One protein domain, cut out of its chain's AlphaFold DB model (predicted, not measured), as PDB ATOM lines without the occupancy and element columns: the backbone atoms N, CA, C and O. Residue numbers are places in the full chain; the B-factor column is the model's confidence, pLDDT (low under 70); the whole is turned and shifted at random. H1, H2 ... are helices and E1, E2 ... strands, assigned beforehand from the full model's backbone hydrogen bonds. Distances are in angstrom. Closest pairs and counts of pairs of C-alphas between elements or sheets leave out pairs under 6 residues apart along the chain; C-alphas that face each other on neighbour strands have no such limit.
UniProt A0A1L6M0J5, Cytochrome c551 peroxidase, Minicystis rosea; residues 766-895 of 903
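This is residues 766 to 895 of the 903 residues of the protein "Cytochrome c551 peroxidase" of Minicystis rosea (UniProt A0A1L6M0J5). Two four-stranded sheets lie face to face as a sandwich, their strands nearly aligned; E3 of one sheet comes close to E4 of the other, while E1 and E8 stay apart. The short helix H1 covers E1 on the outside of the first sheet, reached by a long stretch with no named element, residues 766 to 788. The printed part has 130 residues, with one named helix followed by eight named strands; the antiparallel sheets have the orders E1 E2 E5 E4 and E3 E6 E7 E8. The class is mostly strand, though under half of the residues are in named elements. The whole is compact, with a radius of gyration of the C-alphas of 14.3 A, and rounded, spanning 43 by 33 by 32 A.

H1, residues 789 to 794, has every O i to N i+4 pair within hydrogen-bond range. It is on the sheet of E1, residues 806 to 811, E2, 814 to 819, E5, 845 to 852, and E4, 836 to 840. It lies over E1 at a height over the sheet of 9.0 A and runs across the strands, at 87 degrees to E1 on the local plane; its line rises 38 degrees, only just short of standing up. Their closest C-alphas, of Trp 792 and Ala 811, are 6.9 A apart. Within hydrogen-bond range are N 809 and O 816, 2.8 A, in the hairpin E1 and E2; N 817 and O 849, 2.9 A, between E2 and E5; and N 838 and O 848, 2.9 A, in the hairpin E4 and E5. The other sheet holds E3, residues 824 to 830, E6, 858 to 865, E7, 871 to 880, and E8, 887 to 894. N 862 and O 826 are 2.8 A apart between E3 and E6, N 861 and O 876 2.8 A between E6 and E7, and N 877 and O 890 2.9 A between E7 and E8. E6, E7 and E8 form a meander, each strand the antiparallel neighbour of the one before. The facing parts of the sandwich are 10.4 A apart centre to centre. The closest C-alphas of E3 and E4, of Gln 824 and Ala 839, are 5.8 A apart.

H1 begins at C-alpha 789, (138.116, 19.289, 54.037). E7 is 28.3 A long, E6 24.3 A, E5 21.1 A and E8 20.3 A. E8 ends at C-alpha 894, (136.690, 10.543, 82.605).

The C-alphas farthest apart, of Lys 868 and Gly 883, are 43.8 A apart. The printed part has no cut. The link H1 to E1 is long, with 11 residues. The mean pLDDT of the printed part is 80.5; 25 residues are under 70, among them 865 to 873.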
ATOM      1  N   LEU A 766     135.305  -4.082  70.911       44.91
ATOM      2  CA  LEU A 766     135.833  -4.868  69.782       44.91
ATOM      3  C   LEU A 766     135.874  -4.119  68.430       44.91
ATOM      4  O   LEU A 766     136.519  -4.588  67.495       44.91
ATOM      5  N   ALA A 767     135.177  -2.985  68.302       54.62
ATOM      6  CA  ALA A 767     135.170  -2.165  67.090       54.62
ATOM      7  C   ALA A 767     136.225  -1.040  67.093       54.62
ATOM      8  O   ALA A 767     136.606  -0.583  66.016       54.62
ATOM      9  N   GLU A 768     136.694  -0.585  68.262       56.38
ATOM     10  CA  GLU A 768     137.759   0.428  68.357       56.38
ATOM     11  C   GLU A 768     139.152  -0.225  68.304       56.38
ATOM     12  O   GLU A 768     140.029   0.299  67.619       56.38
ATOM     13  N   ASP A 769     139.333  -1.414  68.896       59.50
ATOM     14  CA  ASP A 769     140.595  -2.181  68.847       59.50
ATOM     15  C   ASP A 769     141.009  -2.617  67.427       59.50
ATOM     16  O   ASP A 769     142.188  -2.853  67.164       59.50
ATOM     17  N   ALA A 770     140.054  -2.689  66.495       72.44
ATOM     18  CA  ALA A 770     140.297  -3.010  65.087       72.44
ATOM     19  C   ALA A 770     140.849  -1.829  64.257       72.44
ATOM     20  O   ALA A 770     141.196  -2.011  63.088       72.44
ATOM     21  N   LEU A 771     140.909  -0.614  64.820       82.81
ATOM     22  CA  LEU A 771     141.470   0.558  64.146       82.81
ATOM     23  C   LEU A 771     143.009   0.579  64.248       82.81
ATOM     24  O   LEU A 771     143.561   0.213  65.290       82.81
ATOM     25  N   PRO A 772     143.724   1.069  63.215       86.62
ATOM     26  CA  PRO A 772     145.165   1.283  63.309       86.62
ATOM     27  C   PRO A 772     145.483   2.280  64.430       86.62
ATOM     28  O   PRO A 772     144.747   3.248  64.636       86.62
ATOM     29  N   SER A 773     146.592   2.063  65.143       85.69
ATOM     30  CA  SER A 773     147.087   3.029  66.133       85.69
ATOM     31  C   SER A 773     147.322   4.394  65.480       85.69
ATOM     32  O   SER A 773     147.747   4.462  64.325       85.69
ATOM     33  N   ILE A 774     147.106   5.480  66.224       87.88
ATOM     34  CA  ILE A 774     147.470   6.832  65.783       87.88
ATOM     35  C   ILE A 774     148.962   6.950  65.431       87.88
ATOM     36  O   ILE A 774     149.311   7.748  64.563       87.88
ATOM     37  N   ASP A 775     149.803   6.087  66.003       86.69
ATOM     38  CA  ASP A 775     151.252   6.007  65.782       86.69
ATOM     39  C   ASP A 775     151.681   4.927  64.771       86.69
ATOM     40  O   ASP A 775     152.867   4.645  64.631       86.69
ATOM     41  N   ALA A 776     150.741   4.311  64.040       85.62
ATOM     42  CA  ALA A 776     151.050   3.245  63.076       85.62
ATOM     43  C   ALA A 776     151.955   3.690  61.904       85.62
ATOM     44  O   ALA A 776     152.561   2.852  61.239       85.62
ATOM     45  N   GLU A 777     152.061   5.000  61.660       85.50
ATOM     46  CA  GLU A 777     152.994   5.613  60.709       85.50
ATOM     47  C   GLU A 777     153.941   6.582  61.446       85.50
ATOM     48  O   GLU A 777     153.496   7.277  62.364       85.50
ATOM     49  N   PRO A 778     155.217   6.733  61.043       87.06
ATOM     50  CA  PRO A 778     156.117   7.723  61.637       87.06
ATOM     51  C   PRO A 778     155.554   9.150  61.572       87.06
ATOM     52  O   PRO A 778     154.917   9.533  60.589       87.06
ATOM     53  N   TRP A 779     155.778   9.957  62.611       88.25
ATOM     54  CA  TRP A 779     155.355  11.362  62.629       88.25
ATOM     55  C   TRP A 779     156.303  12.220  61.779       88.25
ATOM     56  O   TRP A 779     157.510  12.186  62.015       88.25
ATOM     57  N   PRO A 780     155.805  12.986  60.786       86.31
ATOM     58  CA  PRO A 780     156.675  13.795  59.945       86.31
ATOM     59  C   PRO A 780     157.169  15.040  60.695       86.31
ATOM     60  O   PRO A 780     156.384  15.780  61.283       86.31
ATOM     61  N   GLU A 781     158.476  15.299  60.631       82.44
ATOM     62  CA  GLU A 781     159.121  16.442  61.301       82.44
ATOM     63  C   GLU A 781     158.840  17.791  60.613       82.44
ATOM     64  O   GLU A 781     158.950  18.856  61.224       82.44
ATOM     65  N   VAL A 782     158.485  17.764  59.324       85.75
ATOM     66  CA  VAL A 782     158.257  18.968  58.514       85.75
ATOM     67  C   VAL A 782     156.839  19.489  58.733       85.75
ATOM     68  O   VAL A 782     155.866  18.870  58.307       85.75
ATOM     69  N   ALA A 783     156.726  20.667  59.346       87.00
ATOM     70  CA  ALA A 783     155.448  21.337  59.555       87.00
ATOM     71  C   ALA A 783     154.766  21.730  58.229       87.00
ATOM     72  O   ALA A 783     155.383  22.323  57.341       87.00
ATOM     73  N   SER A 784     153.463  21.472  58.138       91.81
ATOM     74  CA  SER A 784     152.606  21.768  56.990       91.81
ATOM     75  C   SER A 784     151.352  22.576  57.391       91.81
ATOM     76  O   SER A 784     151.045  22.701  58.582       91.81
ATOM     77  N   PRO A 785     150.619  23.173  56.426       91.62
ATOM     78  CA  PRO A 785     149.329  23.827  56.683       91.62
ATOM     79  C   PRO A 785     148.242  22.835  57.124       91.62
ATOM     80  O   PRO A 785     148.310  21.661  56.763       91.62
ATOM     81  N   GLU A 786     147.207  23.314  57.829       92.81
ATOM     82  CA  GLU A 786     146.066  22.481  58.251       92.81
ATOM     83  C   GLU A 786     145.418  21.761  57.043       92.81
ATOM     84  O   GLU A 786     145.191  22.407  56.013       92.81
ATOM     85  N   PRO A 787     145.124  20.445  57.129       95.56
ATOM     86  CA  PRO A 787     144.537  19.693  56.028       95.56
ATOM     87  C   PRO A 787     143.189  20.258  55.582       95.56
ATOM     88  O   PRO A 787     142.330  20.628  56.387       95.56
ATOM     89  N   SER A 788     142.967  20.260  54.271       93.75
ATOM     90  CA  SER A 788     141.694  20.653  53.677       93.75
ATOM     91  C   SER A 788     140.553  19.702  54.064       93.75
ATOM     92  O   SER A 788     140.749  18.555  54.475       93.75
ATOM     93  N   ARG A 789     139.306  20.139  53.845       90.06
ATOM     94  CA  ARG A 789     138.116  19.289  54.037       90.06
ATOM     95  C   ARG A 789     138.171  17.993  53.212       90.06
ATOM     96  O   ARG A 789     137.616  16.988  53.642       90.06
ATOM     97  N   VAL A 790     138.826  18.006  52.049       92.31
ATOM     98  CA  VAL A 790     138.990  16.815  51.197       92.31
ATOM     99  C   VAL A 790     139.962  15.825  51.845       92.31
ATOM    100  O   VAL A 790     139.634  14.645  51.955       92.31
ATOM    101  N   GLU A 791     141.098  16.306  52.352       93.00
ATOM    102  CA  GLU A 791     142.073  15.484  53.081       93.00
ATOM    103  C   GLU A 791     141.469  14.895  54.364       93.00
ATOM    104  O   GLU A 791     141.568  13.692  54.586       93.00
ATOM    105  N   TRP A 792     140.741  15.688  55.162       93.94
ATOM    106  CA  TRP A 792     140.051  15.178  56.356       93.94
ATOM    107  C   TRP A 792     138.956  14.150  56.050       93.94
ATOM    108  O   TRP A 792     138.706  13.256  56.864       93.94
ATOM    109  N   ASN A 793     138.294  14.249  54.896       89.50
ATOM    110  CA  ASN A 793     137.333  13.238  54.462       89.50
ATOM    111  C   ASN A 793     138.041  11.920  54.107       89.50
ATOM    112  O   ASN A 793     137.571  10.867  54.535       89.50
ATOM    113  N   ALA A 794     139.173  11.990  53.398       92.81
ATOM    114  CA  ALA A 794     139.967  10.832  52.978       92.81
ATOM    115  C   ALA A 794     140.765  10.167  54.119       92.81
ATOM    116  O   ALA A 794     140.993   8.961  54.077       92.81
ATOM    117  N   ALA A 795     141.168  10.929  55.140       93.12
ATOM    118  CA  ALA A 795     141.952  10.433  56.269       93.12
ATOM    119  C   ALA A 795     141.245   9.281  57.023       93.12
ATOM    120  O   ALA A 795     140.042   9.393  57.304       93.12
ATOM    121  N   PRO A 796     141.953   8.194  57.385       91.56
ATOM    122  CA  PRO A 796     141.372   7.069  58.111       91.56
ATOM    123  C   PRO A 796     141.028   7.437  59.561       91.56
ATOM    124  O   PRO A 796     141.539   8.411  60.119       91.56
ATOM    125  N   LEU A 797     140.159   6.632  60.180       92.31
ATOM    126  CA  LEU A 797     140.015   6.622  61.636       92.31
ATOM    127  C   LEU A 797     141.221   5.917  62.262       92.31
ATOM    128  O   LEU A 797     141.689   4.911  61.732       92.31
ATOM    129  N   VAL A 798     141.679   6.433  63.398       91.38
ATOM    130  CA  VAL A 798     142.802   5.894  64.175       91.38
ATOM    131  C   VAL A 798     142.408   5.709  65.640       91.38
ATOM    132  O   VAL A 798     141.547   6.429  66.152       91.38
ATOM    133  N   ARG A 799     143.045   4.755  66.321       87.69
ATOM    134  CA  ARG A 799     142.894   4.515  67.761       87.69
ATOM    135  C   ARG A 799     143.871   5.394  68.544       87.69
ATOM    136  O   ARG A 799     145.065   5.394  68.257       87.69
ATOM    137  N   LEU A 800     143.362   6.138  69.526       83.62
ATOM    138  CA  LEU A 800     144.183   6.877  70.495       83.62
ATOM    139  C   LEU A 800     144.741   5.935  71.568       83.62
ATOM    140  O   LEU A 800     144.149   4.889  71.834       83.62
ATOM    141  N   ALA A 801     145.803   6.359  72.258       73.62
ATOM    142  CA  ALA A 801     146.334   5.638  73.417       73.62
ATOM    143  C   ALA A 801     145.323   5.545  74.577       73.62
ATOM    144  O   ALA A 801     145.384   4.618  75.372       73.62
ATOM    145  N   ARG A 802     144.333   6.445  74.647       72.75
ATOM    146  CA  ARG A 802     143.054   6.180  75.324       72.75
ATOM    147  C   ARG A 802     141.952   6.991  74.655       72.75
ATOM    148  O   ARG A 802     142.173   8.164  74.366       72.75
ATOM    149  N   SER A 803     140.780   6.395  74.422       73.56
ATOM    150  CA  SER A 803     139.584   7.089  73.915       73.56
ATOM    151  C   SER A 803     138.390   6.879  74.843       73.56
ATOM    152  O   SER A 803     138.358   5.954  75.649       73.56
ATOM    153  N   ILE A 804     137.408   7.771  74.723       69.44
ATOM    154  CA  ILE A 804     136.211   7.850  75.573       69.44
ATOM    155  C   ILE A 804     134.933   7.791  74.718       69.44
ATOM    156  O   ILE A 804     133.907   8.397  75.025       69.44
ATOM    157  N   GLY A 805     135.021   7.110  73.571       72.81
ATOM    158  CA  GLY A 805     134.014   7.158  72.514       72.81
ATOM    159  C   GLY A 805     134.109   8.394  71.610       72.81
ATOM    160  O   GLY A 805     133.112   8.768  70.985       72.81
ATOM    161  N   CYS A 806     135.282   9.029  71.539       81.69
ATOM    162  CA  CYS A 806     135.596  10.048  70.539       81.69
ATOM    163  C   CYS A 806     136.280   9.404  69.324       81.69
ATOM    164  O   CYS A 806     137.056   8.459  69.458       81.69
ATOM    165  N   LYS A 807     136.015   9.935  68.130       90.06
ATOM    166  CA  LYS A 807     136.615   9.477  66.875       90.06
ATOM    167  C   LYS A 807     137.839  10.322  66.552       90.06
ATOM    168  O   LYS A 807     137.701  11.528  66.360       90.06
ATOM    169  N   ALA A 808     139.007   9.696  66.451       92.75
ATOM    170  CA  ALA A 808     140.227  10.353  66.000       92.75
ATOM    171  C   ALA A 808     140.506  10.053  64.519       92.75
ATOM    172  O   ALA A 808     140.274   8.943  64.040       92.75
ATOM    173  N   LYS A 809     141.026  11.048  63.803       95.00
ATOM    174  CA  LYS A 809     141.631  10.931  62.473       95.00
ATOM    175  C   LYS A 809     143.029  11.534  62.498       95.00
ATOM    176  O   LYS A 809     143.244  12.551  63.160       95.00
ATOM    177  N   ARG A 810     143.937  10.967  61.705       94.06
ATOM    178  CA  ARG A 810     145.277  11.512  61.458       94.06
ATOM    179  C   ARG A 810     145.462  11.822  59.973       94.06
ATOM    180  O   ARG A 810     145.078  11.027  59.122       94.06
ATOM    181  N   ALA A 811     146.052  12.976  59.675       93.81
ATOM    182  CA  ALA A 811     146.399  13.419  58.330       93.81
ATOM    183  C   ALA A 811     147.780  14.100  58.363       93.81
ATOM    184  O   ALA A 811     147.891  15.277  58.710       93.81
ATOM    185  N   ARG A 812     148.836  13.354  58.003       92.00
ATOM    186  CA  ARG A 812     150.254  13.740  58.191       92.00
ATOM    187  C   ARG A 812     150.575  13.936  59.685       92.00
ATOM    188  O   ARG A 812     150.396  12.991  60.453       92.00
ATOM    189  N   GLU A 813     151.030  15.118  60.099       92.69
ATOM    190  CA  GLU A 813     151.224  15.511  61.501       92.69
ATOM    191  C   GLU A 813     149.946  16.013  62.187       92.69
ATOM    192  O   GLU A 813     149.953  16.266  63.389       92.69
ATOM    193  N   TRP A 814     148.846  16.197  61.455       95.06
ATOM    194  CA  TRP A 814     147.626  16.766  62.019       95.06
ATOM    195  C   TRP A 814     146.703  15.697  62.584       95.06
ATOM    196  O   TRP A 814     146.435  14.673  61.949       95.06
ATOM    197  N   VAL A 815     146.150  15.990  63.755       95.94
ATOM    198  CA  VAL A 815     145.175  15.159  64.458       95.94
ATOM    199  C   VAL A 815     143.856  15.907  64.546       95.94
ATOM    200  O   VAL A 815     143.831  17.092  64.874       95.94
ATOM    201  N   ARG A 816     142.754  15.208  64.261       95.25
ATOM    202  CA  ARG A 816     141.383  15.680  64.477       95.25
ATOM    203  C   ARG A 816     140.643  14.686  65.360       95.25
ATOM    204  O   ARG A 816     140.478  13.535  64.969       95.25
ATOM    205  N   ILE A 817     140.145  15.143  66.502       93.31
ATOM    206  CA  ILE A 817     139.335  14.356  67.438       93.31
ATOM    207  C   ILE A 817     137.930  14.957  67.473       93.31
ATOM    208  O   ILE A 817     137.780  16.141  67.753       93.31
ATOM    209  N   GLU A 818     136.909  14.152  67.181       90.12
ATOM    210  CA  GLU A 818     135.490  14.529  67.217       90.12
ATOM    211  C   GLU A 818     134.753  13.655  68.243       90.12
ATOM    212  O   GLU A 818     134.702  12.429  68.110       90.12
ATOM    213  N   CYS A 819     134.185  14.269  69.277       84.12
ATOM    214  CA  CYS A 819     133.493  13.560  70.353       84.12
ATOM    215  C   CYS A 819     131.978  13.514  70.127       84.12
ATOM    216  O   CYS A 819     131.371  14.486  69.687       84.12
ATOM    217  N   ALA A 820     131.351  12.375  70.439       74.12
ATOM    218  CA  ALA A 820     129.896  12.223  70.320       74.12
ATOM    219  C   ALA A 820     129.122  12.942  71.442       74.12
ATOM    220  O   ALA A 820     127.981  13.341  71.236       74.12
ATOM    221  N   ASN A 821     129.758  13.104  72.605       69.94
ATOM    222  CA  ASN A 821     129.204  13.742  73.794       69.94
ATOM    223  C   ASN A 821     129.942  15.052  74.096       69.94
ATOM    224  O   ASN A 821     131.110  15.217  73.738       69.94
ATOM    225  N   GLY A 822     129.267  15.946  74.819       70.06
ATOM    226  CA  GLY A 822     129.781  17.272  75.144       70.06
ATOM    227  C   GLY A 822     129.449  18.324  74.095       70.06
ATOM    228  O   GLY A 822     128.961  18.029  73.010       70.06
ATOM    229  N   ASN A 823     129.697  19.578  74.453       71.69
ATOM    230  CA  ASN A 823     129.451  20.751  73.612       71.69
ATOM    231  C   ASN A 823     130.229  22.000  74.068       71.69
ATOM    232  O   ASN A 823     129.957  23.105  73.601       71.69
ATOM    233  N   GLN A 824     131.218  21.828  74.950       72.31
ATOM    234  CA  GLN A 824     132.175  22.861  75.334       72.31
ATOM    235  C   GLN A 824     133.603  22.311  75.279       72.31
ATOM    236  O   GLN A 824     133.840  21.148  75.611       72.31
ATOM    237  N   LEU A 825     134.538  23.170  74.873       79.44
ATOM    238  CA  LEU A 825     135.972  22.900  74.793       79.44
ATOM    239  C   LEU A 825     136.752  24.067  75.396       79.44
ATOM    240  O   LEU A 825     136.409  25.227  75.168       79.44
ATOM    241  N   LEU A 826     137.830  23.763  76.113       78.19
ATOM    242  CA  LEU A 826     138.755  24.764  76.640       78.19
ATOM    243  C   LEU A 826     140.184  24.246  76.609       78.19
ATOM    244  O   LEU A 826     140.460  23.136  77.050       78.19
ATOM    245  N   MET A 827     141.118  25.100  76.209       82.00
ATOM    246  CA  MET A 827     142.533  24.861  76.449       82.00
ATOM    247  C   MET A 827     142.939  25.340  77.853       82.00
ATOM    248  O   MET A 827     142.970  26.543  78.113       82.00
ATOM    249  N   ALA A 828     143.294  24.408  78.738       74.12
ATOM    250  CA  ALA A 828     143.704  24.712  80.110       74.12
ATOM    251  C   ALA A 828     145.178  25.150  80.212       74.12
ATOM    252  O   ALA A 828     145.524  25.986  81.050       74.12
ATOM    253  N   GLY A 829     146.046  24.614  79.347       78.69
ATOM    254  CA  GLY A 829     147.475  24.942  79.290       78.69
ATOM    255  C   GLY A 829     148.178  24.345  78.069       78.69
ATOM    256  O   GLY A 829     147.634  23.448  77.421       78.69
ATOM    257  N   GLY A 830     149.379  24.846  77.757       85.88
ATOM    258  CA  GLY A 830     150.237  24.317  76.686       85.88
ATOM    259  C   GLY A 830     150.313  25.140  75.387       85.88
ATOM    260  O   GLY A 830     149.954  26.322  75.363       85.88
ATOM    261  N   THR A 831     150.774  24.515  74.293       88.56
ATOM    262  CA  THR A 831     151.037  25.172  72.997       88.56
ATOM    263  C   THR A 831     149.769  25.516  72.207       88.56
ATOM    264  O   THR A 831     149.007  24.643  71.795       88.56
ATOM    265  N   ARG A 832     149.564  26.807  71.913       88.88
ATOM    266  CA  ARG A 832     148.419  27.307  71.117       88.88
ATOM    267  C   ARG A 832     148.611  27.257  69.602       88.88
ATOM    268  O   ARG A 832     147.636  27.386  68.867       88.88
ATOM    269  N   ALA A 833     149.843  27.116  69.119       88.94
ATOM    270  CA  ALA A 833     150.135  27.150  67.689       88.94
ATOM    271  C   ALA A 833     149.404  26.012  66.954       88.94
ATOM    272  O   ALA A 833     149.534  24.848  67.331       88.94
ATOM    273  N   GLY A 834     148.628  26.361  65.923       87.12
ATOM    274  CA  GLY A 834     147.856  25.408  65.117       87.12
ATOM    275  C   GLY A 834     146.656  24.752  65.814       87.12
ATOM    276  O   GLY A 834     146.052  23.872  65.215       87.12
ATOM    277  N   LEU A 835     146.304  25.139  67.047       92.38
ATOM    278  CA  LEU A 835     145.162  24.557  67.756       92.38
ATOM    279  C   LEU A 835     143.841  25.220  67.333       92.38
ATOM    280  O   LEU A 835     143.622  26.403  67.598       92.38
ATOM    281  N   THR A 836     142.930  24.420  66.786       92.00
ATOM    282  CA  THR A 836     141.538  24.784  66.498       92.00
ATOM    283  C   THR A 836     140.607  24.002  67.431       92.00
ATOM    284  O   THR A 836     140.662  22.774  67.507       92.00
ATOM    285  N   LEU A 837     139.731  24.717  68.143       88.44
ATOM    286  CA  LEU A 837     138.674  24.155  68.987       88.44
ATOM    287  C   LEU A 837     137.319  24.608  68.440       88.44
ATOM    288  O   LEU A 837     137.106  25.809  68.263       88.44
ATOM    289  N   SER A 838     136.392  23.683  68.202       86.56
ATOM    290  CA  SER A 838     135.026  24.018  67.789       86.56
ATOM    291  C   SER A 838     133.985  23.143  68.486       86.56
ATOM    292  O   SER A 838     134.105  21.924  68.554       86.56
ATOM    293  N   ALA A 839     132.957  23.782  69.035       79.69
ATOM    294  CA  ALA A 839     131.776  23.138  69.596       79.69
ATOM    295  C   ALA A 839     130.628  24.155  69.564       79.69
ATOM    296  O   ALA A 839     130.826  25.309  69.944       79.69
ATOM    297  N   ASN A 840     129.445  23.757  69.097       71.00
ATOM    298  CA  ASN A 840     128.241  24.579  69.175       71.00
ATOM    299  C   ASN A 840     126.987  23.682  69.198       71.00
ATOM    300  O   ASN A 840     126.625  23.133  68.154       71.00
ATOM    301  N   PRO A 841     126.297  23.551  70.348       64.25
ATOM    302  CA  PRO A 841     125.116  22.699  70.461       64.25
ATOM    303  C   PRO A 841     123.884  23.256  69.737       64.25
ATOM    304  O   PRO A 841     123.020  22.480  69.349       64.25
ATOM    305  N   GLU A 842     123.796  24.572  69.516       65.75
ATOM    306  CA  GLU A 842     122.683  25.196  68.781       65.75
ATOM    307  C   GLU A 842     122.765  24.927  67.268       65.75
ATOM    308  O   GLU A 842     121.763  25.029  66.565       65.75
ATOM    309  N   LEU A 843     123.954  24.567  66.771       69.38
ATOM    310  CA  LEU A 843     124.236  24.280  65.360       69.38
ATOM    311  C   LEU A 843     124.585  22.799  65.094       69.38
ATOM    312  O   LEU A 843     125.104  22.493  64.024       69.38
ATOM    313  N   ASP A 844     124.355  21.902  66.063       69.62
ATOM    314  CA  ASP A 844     124.756  20.477  66.028       69.62
ATOM    315  C   ASP A 844     126.257  20.251  65.705       69.62
ATOM    316  O   ASP A 844     126.683  19.236  65.149       69.62
ATOM    317  N   VAL A 845     127.107  21.220  66.065       74.94
ATOM    318  CA  VAL A 845     128.562  21.123  65.905       74.94
ATOM    319  C   VAL A 845     129.141  20.425  67.128       74.94
ATOM    320  O   VAL A 845     129.363  21.035  68.179       74.94
ATOM    321  N   LYS A 846     129.410  19.130  66.967       81.44
ATOM    322  CA  LYS A 846     130.100  18.292  67.954       81.44
ATOM    323  C   LYS A 846     131.452  18.877  68.383       81.44
ATOM    324  O   LYS A 846     132.145  19.447  67.533       81.44
ATOM    325  N   PRO A 847     131.885  18.655  69.643       84.00
ATOM    326  CA  PRO A 847     133.225  19.001  70.097       84.00
ATOM    327  C   PRO A 847     134.282  18.392  69.184       84.00
ATOM    328  O   PRO A 847     134.455  17.173  69.131       84.00
ATOM    329  N   THR A 848     134.973  19.265  68.463       90.31
ATOM    330  CA  THR A 848     136.047  18.927  67.546       90.31
ATOM    331  C   THR A 848     137.307  19.674  67.958       90.31
ATOM    332  O   THR A 848     137.312  20.895  68.124       90.31
ATOM    333  N   VAL A 849     138.386  18.919  68.119       93.38
ATOM    334  CA  VAL A 849     139.720  19.405  68.459       93.38
ATOM    335  C   VAL A 849     140.636  19.076  67.286       93.38
ATOM    336  O   VAL A 849     140.685  17.920  66.867       93.38
ATOM    337  N   VAL A 850     141.344  20.070  66.749       94.88
ATOM    338  CA  VAL A 850     142.318  19.895  65.660       94.88
ATOM    339  C   VAL A 850     143.636  20.562  66.036       94.88
ATOM    340  O   VAL A 850     143.630  21.712  66.466       94.88
ATOM    341  N   PHE A 851     144.760  19.863  65.887       95.38
ATOM    342  CA  PHE A 851     146.099  20.421  66.117       95.38
ATOM    343  C   PHE A 851     147.177  19.676  65.316       95.38
ATOM    344  O   PHE A 851     146.988  18.503  64.975       95.38
ATOM    345  N   PRO A 852     148.319  20.327  65.026       94.44
ATOM    346  CA  PRO A 852     149.520  19.655  64.568       94.44
ATOM    347  C   PRO A 852     150.282  19.079  65.764       94.44
ATOM    348  O   PRO A 852     150.498  19.756  66.771       94.44
ATOM    349  N   VAL A 853     150.739  17.849  65.615       92.94
ATOM    350  CA  VAL A 853     151.596  17.150  66.571       92.94
ATOM    351  C   VAL A 853     153.048  17.451  66.235       92.94
ATOM    352  O   VAL A 853     153.495  17.198  65.116       92.94
ATOM    353  N   ARG A 854     153.798  18.019  67.182       89.31
ATOM    354  CA  ARG A 854     155.192  18.447  66.962       89.31
ATOM    355  C   ARG A 854     156.038  18.153  68.187       89.31
ATOM    356  O   ARG A 854     155.569  18.331  69.306       89.31
ATOM    357  N   ARG A 855     157.286  17.721  67.998       86.12
ATOM    358  CA  ARG A 855     158.185  17.435  69.125       86.12
ATOM    359  C   ARG A 855     158.405  18.705  69.958       86.12
ATOM    360  O   ARG A 855     158.784  19.740  69.419       86.12
ATOM    361  N   GLY A 856     158.132  18.610  71.259       80.50
ATOM    362  CA  GLY A 856     158.133  19.739  72.197       80.50
ATOM    363  C   GLY A 856     156.774  20.425  72.395       80.50
ATOM    364  O   GLY A 856     156.617  21.136  73.387       80.50
ATOM    365  N   ASP A 857     155.773  20.187  71.536       86.31
ATOM    366  CA  ASP A 857     154.402  20.600  71.838       86.31
ATOM    367  C   ASP A 857     153.843  19.759  72.992       86.31
ATOM    368  O   ASP A 857     154.034  18.541  73.070       86.31
ATOM    369  N   ARG A 858     153.172  20.452  73.915       87.06
ATOM    370  CA  ARG A 858     152.476  19.880  75.068       87.06
ATOM    371  C   ARG A 858     151.158  20.631  75.220       87.06
ATOM    372  O   ARG A 858     151.178  21.862  75.253       87.06
ATOM    373  N   ARG A 859     150.017  19.951  75.315       87.50
ATOM    374  CA  ARG A 859     148.666  20.545  75.364       87.50
ATOM    375  C   ARG A 859     147.785  19.837  76.391       87.50
ATOM    376  O   ARG A 859     147.849  18.625  76.550       87.50
ATOM    377  N   VAL A 860     146.937  20.612  77.067       83.94
ATOM    378  CA  VAL A 860     145.895  20.121  77.982       83.94
ATOM    379  C   VAL A 860     144.574  20.776  77.600       83.94
ATOM    380  O   VAL A 860     144.431  22.003  77.673       83.94
ATOM    381  N   ILE A 861     143.605  19.960  77.193       85.06
ATOM    382  CA  ILE A 861     142.313  20.387  76.654       85.06
ATOM    383  C   ILE A 861     141.195  19.707  77.448       85.06
ATOM    384  O   ILE A 861     141.216  18.505  77.682       85.06
ATOM    385  N   GLN A 862     140.210  20.484  77.882       78.00
ATOM    386  CA  GLN A 862     139.086  20.031  78.697       78.00
ATOM    387  C   GLN A 862     137.811  19.983  77.859       78.00
ATOM    388  O   GLN A 862     137.575  20.868  77.032       78.00
ATOM    389  N   LEU A 863     136.989  18.961  78.096       78.75
ATOM    390  CA  LEU A 863     135.723  18.725  77.409       78.75
ATOM    391  C   LEU A 863     134.572  18.792  78.420       78.75
ATOM    392  O   LEU A 863     134.677  18.212  79.501       78.75
ATOM    393  N   GLY A 864     133.476  19.477  78.077       71.50
ATOM    394  CA  GLY A 864     132.335  19.697  78.980       71.50
ATOM    395  C   GLY A 864     130.950  19.597  78.328       71.50
ATOM    396  O   GLY A 864     130.828  19.545  77.101       71.50
ATOM    397  N   THR A 865     129.904  19.572  79.164       66.88
ATOM    398  CA  THR A 865     128.474  19.528  78.771       66.88
ATOM    399  C   THR A 865     127.702  20.784  79.235       66.88
ATOM    400  O   THR A 865     128.168  21.494  80.125       66.88
ATOM    401  N   SER A 866     126.524  21.075  78.652       54.88
ATOM    402  CA  SER A 866     125.815  22.367  78.812       54.88
ATOM    403  C   SER A 866     124.461  22.347  79.544       54.88
ATOM    404  O   SER A 866     123.621  23.208  79.263       54.88
ATOM    405  N   TRP A 867     124.166  21.397  80.438       48.56
ATOM    406  CA  TRP A 867     122.848  21.342  81.105       48.56
ATOM    407  C   TRP A 867     122.680  22.422  82.189       48.56
ATOM    408  O   TRP A 867     122.669  22.137  83.382       48.56
ATOM    409  N   LYS A 868     122.539  23.685  81.751       41.59
ATOM    410  CA  LYS A 868     122.380  24.933  82.534       41.59
ATOM    411  C   LYS A 868     123.542  25.284  83.481       41.59
ATOM    412  O   LYS A 868     123.673  26.434  83.889       41.59
ATOM    413  N   TRP A 869     124.402  24.312  83.753       50.16
ATOM    414  CA  TRP A 869     125.544  24.334  84.648       50.16
ATOM    415  C   TRP A 869     126.661  23.537  83.955       50.16
ATOM    416  O   TRP A 869     126.397  22.482  83.379       50.16
ATOM    417  N   MET A 870     127.877  24.078  83.906       54.84
ATOM    418  CA  MET A 870     128.951  23.539  83.059       54.84
ATOM    419  C   MET A 870     129.722  22.448  83.813       54.84
ATOM    420  O   MET A 870     130.433  22.768  84.762       54.84
ATOM    421  N   THR A 871     129.630  21.185  83.386       55.25
ATOM    422  CA  THR A 871     130.424  20.084  83.974       55.25
ATOM    423  C   THR A 871     131.520  19.642  83.003       55.25
ATOM    424  O   THR A 871     131.174  19.272  81.873       55.25
ATOM    425  N   PRO A 872     132.811  19.633  83.392       59.50
ATOM    426  CA  PRO A 872     133.832  18.906  82.645       59.50
ATOM    427  C   PRO A 872     133.565  17.396  82.751       59.50
ATOM    428  O   PRO A 872     133.225  16.907  83.823       59.50
ATOM    429  N   PHE A 873     133.715  16.646  81.657       65.25
ATOM    430  CA  PHE A 873     133.591  15.178  81.660       65.25
ATOM    431  C   PHE A 873     134.870  14.453  81.217       65.25
ATOM    432  O   PHE A 873     134.982  13.254  81.455       65.25
ATOM    433  N   ALA A 874     135.849  15.153  80.629       73.19
ATOM    434  CA  ALA A 874     137.147  14.564  80.304       73.19
ATOM    435  C   ALA A 874     138.281  15.586  80.128       73.19
ATOM    436  O   ALA A 874     138.044  16.769  79.855       73.19
ATOM    437  N   VAL A 875     139.519  15.088  80.213       78.06
ATOM    438  CA  VAL A 875     140.756  15.807  79.864       78.06
ATOM    439  C   VAL A 875     141.471  15.062  78.746       78.06
ATOM    440  O   VAL A 875     141.810  13.899  78.920       78.06
ATOM    441  N   LEU A 876     141.707  15.740  77.626       85.81
ATOM    442  CA  LEU A 876     142.599  15.319  76.549       85.81
ATOM    443  C   LEU A 876     143.979  15.944  76.784       85.81
ATOM    444  O   LEU A 876     144.082  17.169  76.921       85.81
ATOM    445  N   SER A 877     145.026  15.129  76.764       86.75
ATOM    446  CA  SER A 877     146.408  15.594  76.673       86.75
ATOM    447  C   SER A 877     147.032  15.249  75.325       86.75
ATOM    448  O   SER A 877     146.638  14.309  74.632       86.75
ATOM    449  N   GLU A 878     148.026  16.049  74.961       89.00
ATOM    450  CA  GLU A 878     149.018  15.708  73.952       89.00
ATOM    451  C   GLU A 878     150.386  16.131  74.485       89.00
ATOM    452  O   GLU A 878     150.531  17.242  74.996       89.00
ATOM    453  N   GLN A 879     151.381  15.251  74.398       85.94
ATOM    454  CA  GLN A 879     152.768  15.576  74.712       85.94
ATOM    455  C   GLN A 879     153.739  14.545  74.146       85.94
ATOM    456  O   GLN A 879     153.399  13.380  73.966       85.94
ATOM    457  N   TRP A 880     154.988  14.959  73.964       80.81
ATOM    458  CA  TRP A 880     156.103  14.034  73.802       80.81
ATOM    459  C   TRP A 880     156.681  13.718  75.178       80.81
ATOM    460  O   TRP A 880     157.115  14.625  75.886       80.81
ATOM    461  N   LEU A 881     156.637  12.444  75.558       71.25
ATOM    462  CA  LEU A 881     157.283  11.930  76.761       71.25
ATOM    463  C   LEU A 881     158.786  11.755  76.487       71.25
ATOM    464  O   LEU A 881     159.183  11.369  75.384       71.25
ATOM    465  N   ASP A 882     159.628  12.047  77.480       65.69
ATOM    466  CA  ASP A 882     161.075  11.851  77.365       65.69
ATOM    467  C   ASP A 882     161.386  10.361  77.165       65.69
ATOM    468  O   ASP A 882     160.973   9.526  77.963       65.69
ATOM    469  N   GLY A 883     162.111  10.036  76.089       65.62
ATOM    470  CA  GLY A 883     162.441   8.661  75.694       65.62
ATOM    471  C   GLY A 883     161.480   8.030  74.678       65.62
ATOM    472  O   GLY A 883     161.920   7.193  73.889       65.62
ATOM    473  N   ASP A 884     160.219   8.468  74.608       72.19
ATOM    474  CA  ASP A 884     159.230   7.819  73.742       72.19
ATOM    475  C   ASP A 884     159.459   8.130  72.239       72.19
ATOM    476  O   ASP A 884     159.762   9.272  71.849       72.19
ATOM    477  N   PRO A 885     159.284   7.130  71.345       74.62
ATOM    478  CA  PRO A 885     159.397   7.309  69.894       74.62
ATOM    479  C   PRO A 885     158.199   8.062  69.290       74.62
ATOM    480  O   PRO A 885     158.248   8.505  68.139       74.62
ATOM    481  N   HIS A 886     157.117   8.197  70.058       83.56
ATOM    482  CA  HIS A 886     155.810   8.686  69.639       83.56
ATOM    483  C   HIS A 886     155.217   9.602  70.731       83.56
ATOM    484  O   HIS A 886     155.596   9.487  71.896       83.56
ATOM    485  N   PRO A 887     154.319  10.537  70.385       86.19
ATOM    486  CA  PRO A 887     153.614  11.362  71.356       86.19
ATOM    487  C   PRO A 887     152.555  10.543  72.100       86.19
ATOM    488  O   PRO A 887     151.840   9.738  71.505       86.19
ATOM    489  N   LEU A 888     152.345  10.839  73.379       83.69
ATOM    490  CA  LEU A 888     151.111  10.439  74.040       83.69
ATOM    491  C   LEU A 888     149.989  11.383  73.604       83.69
ATOM    492  O   LEU A 888     150.075  12.590  73.827       83.69
ATOM    493  N   ILE A 889     148.924  10.824  73.027       88.44
ATOM    494  CA  ILE A 889     147.660  11.523  72.764       88.44
ATOM    495  C   ILE A 889     146.535  10.669  73.351       88.44
ATOM    496  O   ILE A 889     146.155   9.636  72.788       88.44
ATOM    497  N   ALA A 890     146.042  11.072  74.520       83.44
ATOM    498  CA  ALA A 890     145.150  10.261  75.340       83.44
ATOM    499  C   ALA A 890     144.172  11.109  76.155       83.44
ATOM    500  O   ALA A 890     144.380  12.298  76.395       83.44
ATOM    501  N   PHE A 891     143.103  10.464  76.621       78.56
ATOM    502  CA  PHE A 891     142.249  11.019  77.664       78.56
ATOM    503  C   PHE A 891     142.713  10.543  79.051       78.56
ATOM    504  O   PHE A 891     142.513   9.378  79.405       78.56
ATOM    505  N   ASP A 892     143.313  11.436  79.844       69.69
ATOM    506  CA  ASP A 892     143.898  11.109  81.159       69.69
ATOM    507  C   ASP A 892     142.863  10.903  82.276       69.69
ATOM    508  O   ASP A 892     143.234  10.467  83.362       69.69
ATOM    509  N   GLY A 893     141.580  11.198  82.038       64.00
ATOM    510  CA  GLY A 893     140.503  10.979  83.008       64.00
ATOM    511  C   GLY A 893     139.105  11.182  82.415       64.00
ATOM    512  O   GLY A 893     138.930  11.969  81.479       64.00
ATOM    513  N   VAL A 894     138.117  10.473  82.974       53.44
ATOM    514  CA  VAL A 894     136.690  10.543  82.605       53.44
ATOM    515  C   VAL A 894     135.846  10.731  83.858       53.44
ATOM    516  O   VAL A 894     135.743   9.819  84.674       53.44
ATOM    517  N   TYR A 895     135.212  11.892  83.999       54.66
ATOM    518  CA  TYR A 895     134.286  12.157  85.100       54.66
ATOM    519  C   TYR A 895     132.934  11.530  84.764       54.66
ATOM    520  O   TYR A 895     132.356  11.809  83.708       54.66
TER     521      TYR A 895